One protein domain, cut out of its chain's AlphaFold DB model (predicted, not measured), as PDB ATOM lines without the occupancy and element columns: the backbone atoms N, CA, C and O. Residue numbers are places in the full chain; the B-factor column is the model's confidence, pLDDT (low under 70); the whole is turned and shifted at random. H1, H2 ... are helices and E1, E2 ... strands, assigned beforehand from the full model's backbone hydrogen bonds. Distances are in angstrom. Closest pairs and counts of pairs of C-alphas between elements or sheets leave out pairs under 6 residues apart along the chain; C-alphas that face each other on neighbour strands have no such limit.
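AT A GLANCE: This is residues 22 to 94 of the 180 residues of an uncharacterized protein of Mytilus coruscus (UniProt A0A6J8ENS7). There is little regular structure: a strongly twisted sheet of four strands, E1 to E4, and a long loop, residues 54 to 88, that reaches out from the sheet and comes back to it; the short helix H1, residues 71 to 74, is part of this loop and lies away from the sheet. The 73 printed residues, 29 of them in named elements, run E1, E2, E3, H1, E4; the sheet's order is E1, E2, E3, E4, antiparallel, and the class mostly strand. The whole is loose, radius of gyration of the C-alphas 14.4 A, spanning 45 by 28 by 21 A.

IN THESE COORDINATES: E2, residues 33 to 40, spans 21.4 A; E3, residues 47 to 53, 19.3 A; E1, residues 22 to 28, 18.0 A. E4 is residues 89 to 91, H1 residues 71 to 74. C-alpha 22 is at (-42.371, 6.638, 27.256), C-alpha 91 at (-36.115, 16.044, 35.232).

HOW THE PARTS SIT: E1, E2 and E3 form a meander, each the antiparallel neighbour of the one before. Within hydrogen-bond range are N 24 and O 37, 2.8 A; N 36 and O 50, 2.9 A; and, between E3 and edge strand E4, N 90 and O 49, 2.8 A. H1, too short for an O i to N i+4 pair, is not on the sheet.

THE WHOLE: The printed part has no cut. The links E3 to H1 and H1 to E4 are long. Fifteen residues between 59 and 77 are under pLDDT 70.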
ATOM      1  N   LYS A  22     -42.930   7.710  28.093       87.25
ATOM      2  CA  LYS A  22     -42.371   6.638  27.256       87.25
ATOM      3  C   LYS A  22     -40.984   6.256  27.764       87.25
ATOM      4  O   LYS A  22     -40.200   7.130  28.120       87.25
ATOM      5  N   ILE A  23     -40.663   4.964  27.770       89.19
ATOM      6  CA  ILE A  23     -39.313   4.486  28.108       89.19
ATOM      7  C   ILE A  23     -38.396   4.715  26.903       89.19
ATOM      8  O   ILE A  23     -38.680   4.223  25.811       89.19
ATOM      9  N   LEU A  24     -37.296   5.435  27.111       93.44
ATOM     10  CA  LEU A  24     -36.213   5.573  26.139       93.44
ATOM     11  C   LEU A  24     -35.161   4.478  26.323       93.44
ATOM     12  O   LEU A  24     -34.714   3.887  25.345       93.44
ATOM     13  N   ASP A  25     -34.770   4.218  27.571       95.25
ATOM     14  CA  ASP A  25     -33.703   3.277  27.907       95.25
ATOM     15  C   ASP A  25     -33.839   2.776  29.355       95.25
ATOM     16  O   ASP A  25     -34.520   3.397  30.176       95.25
ATOM     17  N   LEU A  26     -33.200   1.650  29.677       95.12
ATOM     18  CA  LEU A  26     -33.166   1.083  31.028       95.12
ATOM     19  C   LEU A  26     -31.858   0.339  31.292       95.12
ATOM     20  O   LEU A  26     -31.305  -0.311  30.406       95.12
ATOM     21  N   ALA A  27     -31.387   0.388  32.533       95.19
ATOM     22  CA  ALA A  27     -30.184  -0.317  32.953       95.19
ATOM     23  C   ALA A  27     -30.212  -0.600  34.458       95.19
ATOM     24  O   ALA A  27     -30.720   0.201  35.240       95.19
ATOM     25  N   TYR A  28     -29.640  -1.729  34.877       94.25
ATOM     26  CA  TYR A  28     -29.422  -1.997  36.298       94.25
ATOM     27  C   TYR A  28     -28.317  -1.085  36.828       94.25
ATOM     28  O   TYR A  28     -27.195  -1.112  36.320       94.25
ATOM     29  N   TYR A  29     -28.637  -0.302  37.854       95.19
ATOM     30  CA  TYR A  29     -27.642   0.465  38.600       95.19
ATOM     31  C   TYR A  29     -26.873  -0.447  39.555       95.19
ATOM     32  O   TYR A  29     -25.640  -0.440  39.581       95.19
ATOM     33  N   ASP A  30     -27.621  -1.279  40.280       93.62
ATOM     34  CA  ASP A  30     -27.132  -2.345  41.145       93.62
ATOM     35  C   ASP A  30     -28.159  -3.498  41.213       93.62
ATOM     36  O   ASP A  30     -29.098  -3.572  40.420       93.62
ATOM     37  N   GLU A  31     -27.973  -4.432  42.149       91.81
ATOM     38  CA  GLU A  31     -28.853  -5.596  42.337       91.81
ATOM     39  C   GLU A  31     -30.254  -5.242  42.869       91.81
ATOM     40  O   GLU A  31     -31.153  -6.079  42.839       91.81
ATOM     41  N   LYS A  32     -30.439  -4.025  43.388       91.44
ATOM     42  CA  LYS A  32     -31.656  -3.568  44.071       91.44
ATOM     43  C   LYS A  32     -32.352  -2.426  43.340       91.44
ATOM     44  O   LYS A  32     -33.489  -2.115  43.687       91.44
ATOM     45  N   THR A  33     -31.702  -1.830  42.347       92.25
ATOM     46  CA  THR A  33     -32.132  -0.583  41.720       92.25
ATOM     47  C   THR A  33     -32.061  -0.695  40.203       92.25
ATOM     48  O   THR A  33     -31.001  -0.938  39.618       92.25
ATOM     49  N   LEU A  34     -33.204  -0.480  39.555       93.00
ATOM     50  CA  LEU A  34     -33.313  -0.349  38.107       93.00
ATOM     51  C   LEU A  34     -33.381   1.135  37.750       93.00
ATOM     52  O   LEU A  34     -34.311   1.828  38.152       93.00
ATOM     53  N   SER A  35     -32.427   1.620  36.965       94.81
ATOM     54  CA  SER A  35     -32.513   2.964  36.411       94.81
ATOM     55  C   SER A  35     -33.334   2.960  35.126       94.81
ATOM     56  O   SER A  35     -33.175   2.087  34.267       94.81
ATOM     57  N   LEU A  36     -34.188   3.965  34.977       94.00
ATOM     58  CA  LEU A  36     -35.036   4.172  33.811       94.00
ATOM     59  C   LEU A  36     -34.771   5.566  33.253       94.00
ATOM     60  O   LEU A  36     -34.762   6.551  33.991       94.00
ATOM     61  N   LEU A  37     -34.603   5.648  31.939       95.50
ATOM     62  CA  LEU A  37     -34.646   6.900  31.206       95.50
ATOM     63  C   LEU A  37     -36.004   6.986  30.514       95.50
ATOM     64  O   LEU A  37     -36.301   6.209  29.606       95.50
ATOM     65  N   LEU A  38     -36.829   7.926  30.957       93.44
ATOM     66  CA  LEU A  38     -38.169   8.168  30.438       93.44
ATOM     67  C   LEU A  38     -38.211   9.487  29.663       93.44
ATOM     68  O   LEU A  38     -37.337  10.341  29.808       93.44
ATOM     69  N   VAL A  39     -39.258   9.673  28.868       92.31
ATOM     70  CA  VAL A  39     -39.610  10.953  28.254       92.31
ATOM     71  C   VAL A  39     -41.088  11.234  28.464       92.31
ATOM     72  O   VAL A  39     -41.917  10.353  28.237       92.31
ATOM     73  N   GLU A  40     -41.414  12.443  28.915       89.62
ATOM     74  CA  GLU A  40     -42.799  12.898  29.023       89.62
ATOM     75  C   GLU A  40     -43.451  12.982  27.632       89.62
ATOM     76  O   GLU A  40     -42.869  13.521  26.692       89.62
ATOM     77  N   ASP A  41     -44.679  12.479  27.486       84.12
ATOM     78  CA  ASP A  41     -45.496  12.591  26.270       84.12
ATOM     79  C   ASP A  41     -46.197  13.959  26.209       84.12
ATOM     80  O   ASP A  41     -47.409  14.080  26.033       84.12
ATOM     81  N   THR A  42     -45.410  15.010  26.430       81.50
ATOM     82  CA  THR A  42     -45.795  16.420  26.351       81.50
ATOM     83  C   THR A  42     -45.098  17.075  25.156       81.50
ATOM     84  O   THR A  42     -44.185  16.502  24.557       81.50
ATOM     85  N   THR A  43     -45.512  18.289  24.781       78.50
ATOM     86  CA  THR A  43     -44.918  19.031  23.650       78.50
ATOM     87  C   THR A  43     -43.399  19.175  23.774       78.50
ATOM     88  O   THR A  43     -42.691  19.103  22.767       78.50
ATOM     89  N   ASP A  44     -42.901  19.322  25.002       82.12
ATOM     90  CA  ASP A  44     -41.490  19.588  25.278       82.12
ATOM     91  C   ASP A  44     -40.631  18.317  25.318       82.12
ATOM     92  O   ASP A  44     -39.405  18.415  25.244       82.12
ATOM     93  N   GLN A  45     -41.251  17.127  25.363       88.62
ATOM     94  CA  GLN A  45     -40.565  15.831  25.445       88.62
ATOM     95  C   GLN A  45     -39.460  15.833  26.509       88.62
ATOM     96  O   GLN A  45     -38.304  15.499  26.234       88.62
ATOM     97  N   LEU A  46     -39.823  16.256  27.721       92.31
ATOM     98  CA  LEU A  46     -38.885  16.420  28.822       92.31
ATOM     99  C   LEU A  46     -38.374  15.046  29.289       92.31
ATOM    100  O   LEU A  46     -39.184  14.211  29.710       92.31
ATOM    101  N   PRO A  47     -37.058  14.775  29.221       94.69
ATOM    102  CA  PRO A  47     -36.519  13.520  29.711       94.69
ATOM    103  C   PRO A  47     -36.514  13.480  31.239       94.69
ATOM    104  O   PRO A  47     -36.244  14.483  31.900       94.69
ATOM    105  N   VAL A  48     -36.761  12.300  31.799       93.44
ATOM    106  CA  VAL A  48     -36.761  12.060  33.244       93.44
ATOM    107  C   VAL A  48     -35.884  10.851  33.539       93.44
ATOM    108  O   VAL A  48     -36.070   9.783  32.955       93.44
ATOM    109  N   LEU A  49     -34.924  11.020  34.440       95.00
ATOM    110  CA  LEU A  49     -34.089   9.945  34.960       95.00
ATOM    111  C   LEU A  49     -34.693   9.450  36.270       95.00
ATOM    112  O   LEU A  49     -34.916  10.250  37.172       95.00
ATOM    113  N   VAL A  50     -34.966   8.152  36.370       93.19
ATOM    114  CA  VAL A  50     -35.645   7.542  37.521       93.19
ATOM    115  C   VAL A  50     -34.799   6.404  38.078       93.19
ATOM    116  O   VAL A  50     -34.276   5.589  37.320       93.19
ATOM    117  N   GLN A  51     -34.708   6.322  39.402       93.19
ATOM    118  CA  GLN A  51     -34.168   5.198  40.158       93.19
ATOM    119  C   GLN A  51     -35.323   4.415  40.779       93.19
ATOM    120  O   GLN A  51     -35.948   4.853  41.741       93.19
ATOM    121  N   LEU A  52     -35.629   3.249  40.217       90.44
ATOM    122  CA  LEU A  52     -36.681   2.378  40.723       90.44
ATOM    123  C   LEU A  52     -36.084   1.330  41.663       90.44
ATOM    124  O   LEU A  52     -35.391   0.410  41.222       90.44
ATOM    125  N   ALA A  53     -36.400   1.438  42.952       90.44
ATOM    126  CA  ALA A  53     -36.092   0.390  43.915       90.44
ATOM    127  C   ALA A  53     -36.930  -0.864  43.617       90.44
ATOM    128  O   ALA A  53     -38.160  -0.840  43.648       90.44
ATOM    129  N   LEU A  54     -36.264  -1.990  43.370       86.62
ATOM    130  CA  LEU A  54     -36.910  -3.264  43.050       86.62
ATOM    131  C   LEU A  54     -37.709  -3.828  44.229       86.62
ATOM    132  O   LEU A  54     -38.624  -4.612  44.016       86.62
ATOM    133  N   SER A  55     -37.424  -3.396  45.460       86.75
ATOM    134  CA  SER A  55     -38.204  -3.764  46.649       86.75
ATOM    135  C   SER A  55     -39.650  -3.265  46.617       86.75
ATOM    136  O   SER A  55     -40.482  -3.786  47.354       86.75
ATOM    137  N   ILE A  56     -39.952  -2.260  45.787       81.94
ATOM    138  CA  ILE A  56     -41.320  -1.773  45.561       81.94
ATOM    139  C   ILE A  56     -42.123  -2.795  44.739       81.94
ATOM    140  O   ILE A  56     -43.347  -2.859  44.839       81.94
ATOM    141  N   ILE A  57     -41.438  -3.626  43.948       78.12
ATOM    142  CA  ILE A  57     -42.053  -4.673  43.141       78.12
ATOM    143  C   ILE A  57     -42.246  -5.907  44.034       78.12
ATOM    144  O   ILE A  57     -41.334  -6.715  44.202       78.12
ATOM    145  N   THR A  58     -43.418  -6.030  44.658       72.62
ATOM    146  CA  THR A  58     -43.751  -7.168  45.526       72.62
ATOM    147  C   THR A  58     -43.998  -8.450  44.729       72.62
ATOM    148  O   THR A  58     -44.346  -8.408  43.551       72.62
ATOM    149  N   ASP A  59     -43.855  -9.609  45.380       68.81
ATOM    150  CA  ASP A  59     -43.980 -10.905  44.700       68.81
ATOM    151  C   ASP A  59     -45.364 -11.133  44.063       68.81
ATOM    152  O   ASP A  59     -45.490 -11.774  43.018       68.81
ATOM    153  N   ASP A  60     -46.401 -10.533  44.646       66.94
ATOM    154  CA  ASP A  60     -47.778 -10.596  44.151       66.94
ATOM    155  C   ASP A  60     -47.979  -9.829  42.828       66.94
ATOM    156  O   ASP A  60     -49.011  -9.972  42.170       66.94
ATOM    157  N   LEU A  61     -47.000  -9.012  42.429       66.69
ATOM    158  CA  LEU A  61     -47.004  -8.261  41.176       66.69
ATOM    159  C   LEU A  61     -46.434  -9.063  40.001       66.69
ATOM    160  O   LEU A  61     -46.626  -8.674  38.844       66.69
ATOM    161  N   TYR A  62     -45.755 -10.186  40.258       69.88
ATOM    162  CA  TYR A  62     -45.228 -11.011  39.179       69.88
ATOM    163  C   TYR A  62     -46.351 -11.730  38.439       69.88
ATOM    164  O   TYR A  62     -47.221 -12.384  39.009       69.88
ATOM    165  N   THR A  63     -46.288 -11.648  37.114       69.25
ATOM    166  CA  THR A  63     -47.167 -12.413  36.238       69.25
ATOM    167  C   THR A  63     -46.482 -13.720  35.859       69.25
ATOM    168  O   THR A  63     -45.406 -13.720  35.260       69.25
ATOM    169  N   VAL A  64     -47.133 -14.847  36.149       70.06
ATOM    170  CA  VAL A  64     -46.709 -16.147  35.620       70.06
ATOM    171  C   VAL A  64     -47.046 -16.202  34.131       70.06
ATOM    172  O   VAL A  64     -48.215 -16.277  33.754       70.06
ATOM    173  N   LEU A  65     -46.020 -16.169  33.281       68.94
ATOM    174  CA  LEU A  65     -46.191 -16.294  31.836       68.94
ATOM    175  C   LEU A  65     -46.409 -17.758  31.449       68.94
ATOM    176  O   LEU A  65     -45.636 -18.645  31.819       68.94
ATOM    177  N   GLY A  66     -47.464 -18.010  30.678       68.12
ATOM    178  CA  GLY A  66     -47.682 -19.309  30.055       68.12
ATOM    179  C   GLY A  66     -46.766 -19.471  28.844       68.12
ATOM    180  O   GLY A  66     -46.521 -18.519  28.112       68.12
ATOM    181  N   THR A  67     -46.293 -20.687  28.567       69.62
ATOM    182  CA  THR A  67     -45.348 -20.936  27.460       69.62
ATOM    183  C   THR A  67     -45.932 -20.698  26.060       69.62
ATOM    184  O   THR A  67     -45.174 -20.680  25.099       69.62
ATOM    185  N   ASN A  68     -47.258 -20.543  25.924       65.12
ATOM    186  CA  ASN A  68     -47.973 -20.561  24.640       65.12
ATOM    187  C   ASN A  68     -49.036 -19.445  24.507       65.12
ATOM    188  O   ASN A  68     -50.179 -19.725  24.146       65.12
ATOM    189  N   GLY A  69     -48.697 -18.190  24.807       64.56
ATOM    190  CA  GLY A  69     -49.615 -17.059  24.633       64.56
ATOM    191  C   GLY A  69     -48.910 -15.754  24.276       64.56
ATOM    192  O   GLY A  69     -47.696 -15.637  24.418       64.56
ATOM    193  N   ASP A  70     -49.684 -14.779  23.797       71.50
ATOM    194  CA  ASP A  70     -49.199 -13.414  23.605       71.50
ATOM    195  C   ASP A  70     -48.917 -12.782  24.973       71.50
ATOM    196  O   ASP A  70     -49.843 -12.574  25.765       71.50
ATOM    197  N   ILE A  71     -47.642 -12.486  25.243       71.44
ATOM    198  CA  ILE A  71     -47.159 -11.889  26.496       71.44
ATOM    199  C   ILE A  71     -47.967 -10.631  26.825       71.44
ATOM    200  O   ILE A  71     -48.325 -10.434  27.983       71.44
ATOM    201  N   GLN A  72     -48.328  -9.822  25.821       69.62
ATOM    202  CA  GLN A  72     -49.076  -8.579  26.038       69.62
ATOM    203  C   GLN A  72     -50.455  -8.815  26.666       69.62
ATOM    204  O   GLN A  72     -50.918  -7.994  27.450       69.62
ATOM    205  N   SER A  73     -51.095  -9.946  26.361       69.25
ATOM    206  CA  SER A  73     -52.398 -10.320  26.927       69.25
ATOM    207  C   SER A  73     -52.312 -10.938  28.326       69.25
ATOM    208  O   SER A  73     -53.334 -11.081  28.995       69.25
ATOM    209  N   GLN A  74     -51.111 -11.336  28.752       69.50
ATOM    210  CA  GLN A  74     -50.888 -12.040  30.012       69.50
ATOM    211  C   GLN A  74     -50.314 -11.129  31.095       69.50
ATOM    212  O   GLN A  74     -50.550 -11.395  32.266       69.50
ATOM    213  N   VAL A  75     -49.576 -10.078  30.726       70.81
ATOM    214  CA  VAL A  75     -48.882  -9.210  31.685       70.81
ATOM    215  C   VAL A  75     -49.821  -8.237  32.385       70.81
ATOM    216  O   VAL A  75     -50.522  -7.445  31.755       70.81
ATOM    217  N   ASN A  76     -49.769  -8.242  33.715       68.00
ATOM    218  CA  ASN A  76     -50.382  -7.188  34.508       68.00
ATOM    219  C   ASN A  76     -49.545  -5.909  34.392       68.00
ATOM    220  O   ASN A  76     -48.337  -5.918  34.624       68.00
ATOM    221  N   CYS A  77     -50.192  -4.800  34.036       69.06
ATOM    222  CA  CYS A  77     -49.573  -3.478  34.072       69.06
ATOM    223  C   CYS A  77     -49.797  -2.867  35.455       69.06
ATOM    224  O   CYS A  77     -50.925  -2.850  35.948       69.06
ATOM    225  N   ILE A  78     -48.732  -2.361  36.068       70.88
ATOM    226  CA  ILE A  78     -48.772  -1.774  37.406       70.88
ATOM    227  C   ILE A  78     -48.235  -0.357  37.317       70.88
ATOM    228  O   ILE A  78     -47.162  -0.128  36.755       70.88
ATOM    229  N   ASP A  79     -48.985   0.584  37.880       75.31
ATOM    230  CA  ASP A  79     -48.515   1.949  38.057       75.31
ATOM    231  C   ASP A  79     -47.655   2.032  39.321       75.31
ATOM    232  O   ASP A  79     -48.158   2.016  40.446       75.31
ATOM    233  N   VAL A  80     -46.341   2.106  39.120       76.88
ATOM    234  CA  VAL A  80     -45.362   2.299  40.197       76.88
ATOM    235  C   VAL A  80     -45.114   3.778  40.507       76.88
ATOM    236  O   VAL A  80     -44.415   4.075  41.470       76.88
ATOM    237  N   GLY A  81     -45.692   4.712  39.742       77.19
ATOM    238  CA  GLY A  81     -45.424   6.148  39.854       77.19
ATOM    239  C   GLY A  81     -45.715   6.712  41.243       77.19
ATOM    240  O   GLY A  81     -44.937   7.502  41.763       77.19
ATOM    241  N   SER A  82     -46.791   6.247  41.881       77.62
ATOM    242  CA  SER A  82     -47.171   6.664  43.241       77.62
ATOM    243  C   SER A  82     -46.230   6.175  44.350       77.62
ATOM    244  O   SER A  82     -46.251   6.732  45.446       77.62
ATOM    245  N   ALA A  83     -45.423   5.146  44.083       78.62
ATOM    246  CA  ALA A  83     -44.488   4.565  45.043       78.62
ATOM    247  C   ALA A  83     -43.054   5.097  44.882       78.62
ATOM    248  O   ALA A  83     -42.198   4.793  45.709       78.62
ATOM    249  N   ILE A  84     -42.782   5.871  43.827       83.31
ATOM    250  CA  ILE A  84     -41.476   6.488  43.592       83.31
ATOM    251  C   ILE A  84     -41.377   7.761  44.441       83.31
ATOM    252  O   ILE A  84     -42.187   8.678  44.311       83.31
ATOM    253  N   GLU A  85     -40.367   7.820  45.306       85.12
ATOM    254  CA  GLU A  85     -40.076   8.998  46.126       85.12
ATOM    255  C   GLU A  85     -39.556  10.163  45.265       85.12
ATOM    256  O   GLU A  85     -38.952   9.966  44.210       85.12
ATOM    257  N   SER A  86     -39.772  11.406  45.707       83.44
ATOM    258  CA  SER A  86     -39.412  12.603  44.930       83.44
ATOM    259  C   SER A  86     -37.911  12.770  44.681       83.44
ATOM    260  O   SER A  86     -37.524  13.419  43.719       83.44
ATOM    261  N   ASN A  87     -37.068  12.182  45.529       85.12
ATOM    262  CA  ASN A  87     -35.609  12.130  45.378       85.12
ATOM    263  C   ASN A  87     -35.139  10.989  44.454       85.12
ATOM    264  O   ASN A  87     -33.967  10.934  44.092       85.12
ATOM    265  N   CYS A  88     -36.027  10.073  44.066       88.25
ATOM    266  CA  CYS A  88     -35.716   8.953  43.185       88.25
ATOM    267  C   CYS A  88     -35.919   9.290  41.704       88.25
ATOM    268  O   CYS A  88     -35.780   8.409  40.855       88.25
ATOM    269  N   PHE A  89     -36.243  10.536  41.356       90.31
ATOM    270  CA  PHE A  89     -36.272  10.969  39.966       90.31
ATOM    271  C   PHE A  89     -35.786  12.403  39.789       90.31
ATOM    272  O   PHE A  89     -35.885  13.233  40.686       90.31
ATOM    273  N   ARG A  90     -35.290  12.693  38.588       91.00
ATOM    274  CA  ARG A  90     -34.800  14.011  38.186       91.00
ATOM    275  C   ARG A  90     -35.253  14.322  36.769       91.00
ATOM    276  O   ARG A  90     -35.081  13.504  35.862       91.00
ATOM    277  N   LYS A  91     -35.823  15.509  36.567       91.94
ATOM    278  CA  LYS A  91     -36.115  16.044  35.232       91.94
ATOM    279  C   LYS A  91     -34.821  16.578  34.623       91.94
ATOM    280  O   LYS A  91     -34.061  17.267  35.290       91.94
ATOM    281  N   LEU A  92     -34.550  16.230  33.370       94.31
ATOM    282  CA  LEU A  92     -33.308  16.597  32.695       94.31
ATOM    283  C   LEU A  92     -33.548  17.845  31.844       94.31
ATOM    284  O   LEU A  92     -33.808  17.758  30.643       94.31
ATOM    285  N   GLU A  93     -33.492  19.006  32.487       92.00
ATOM    286  CA  GLU A  93     -33.720  20.292  31.830       92.00
ATOM    287  C   GLU A  93     -32.622  20.624  30.808       92.00
ATOM    288  O   GLU A  93     -31.495  20.112  30.857       92.00
ATOM    289  N   ASN A  94     -32.977  21.452  29.821       92.25
ATOM    290  CA  ASN A  94     -32.091  21.873  28.730       92.25
ATOM    291  C   ASN A  94     -31.441  20.707  27.958       92.25
ATOM    292  O   ASN A  94     -30.378  20.847  27.347       92.25
TER     293      ASN A  94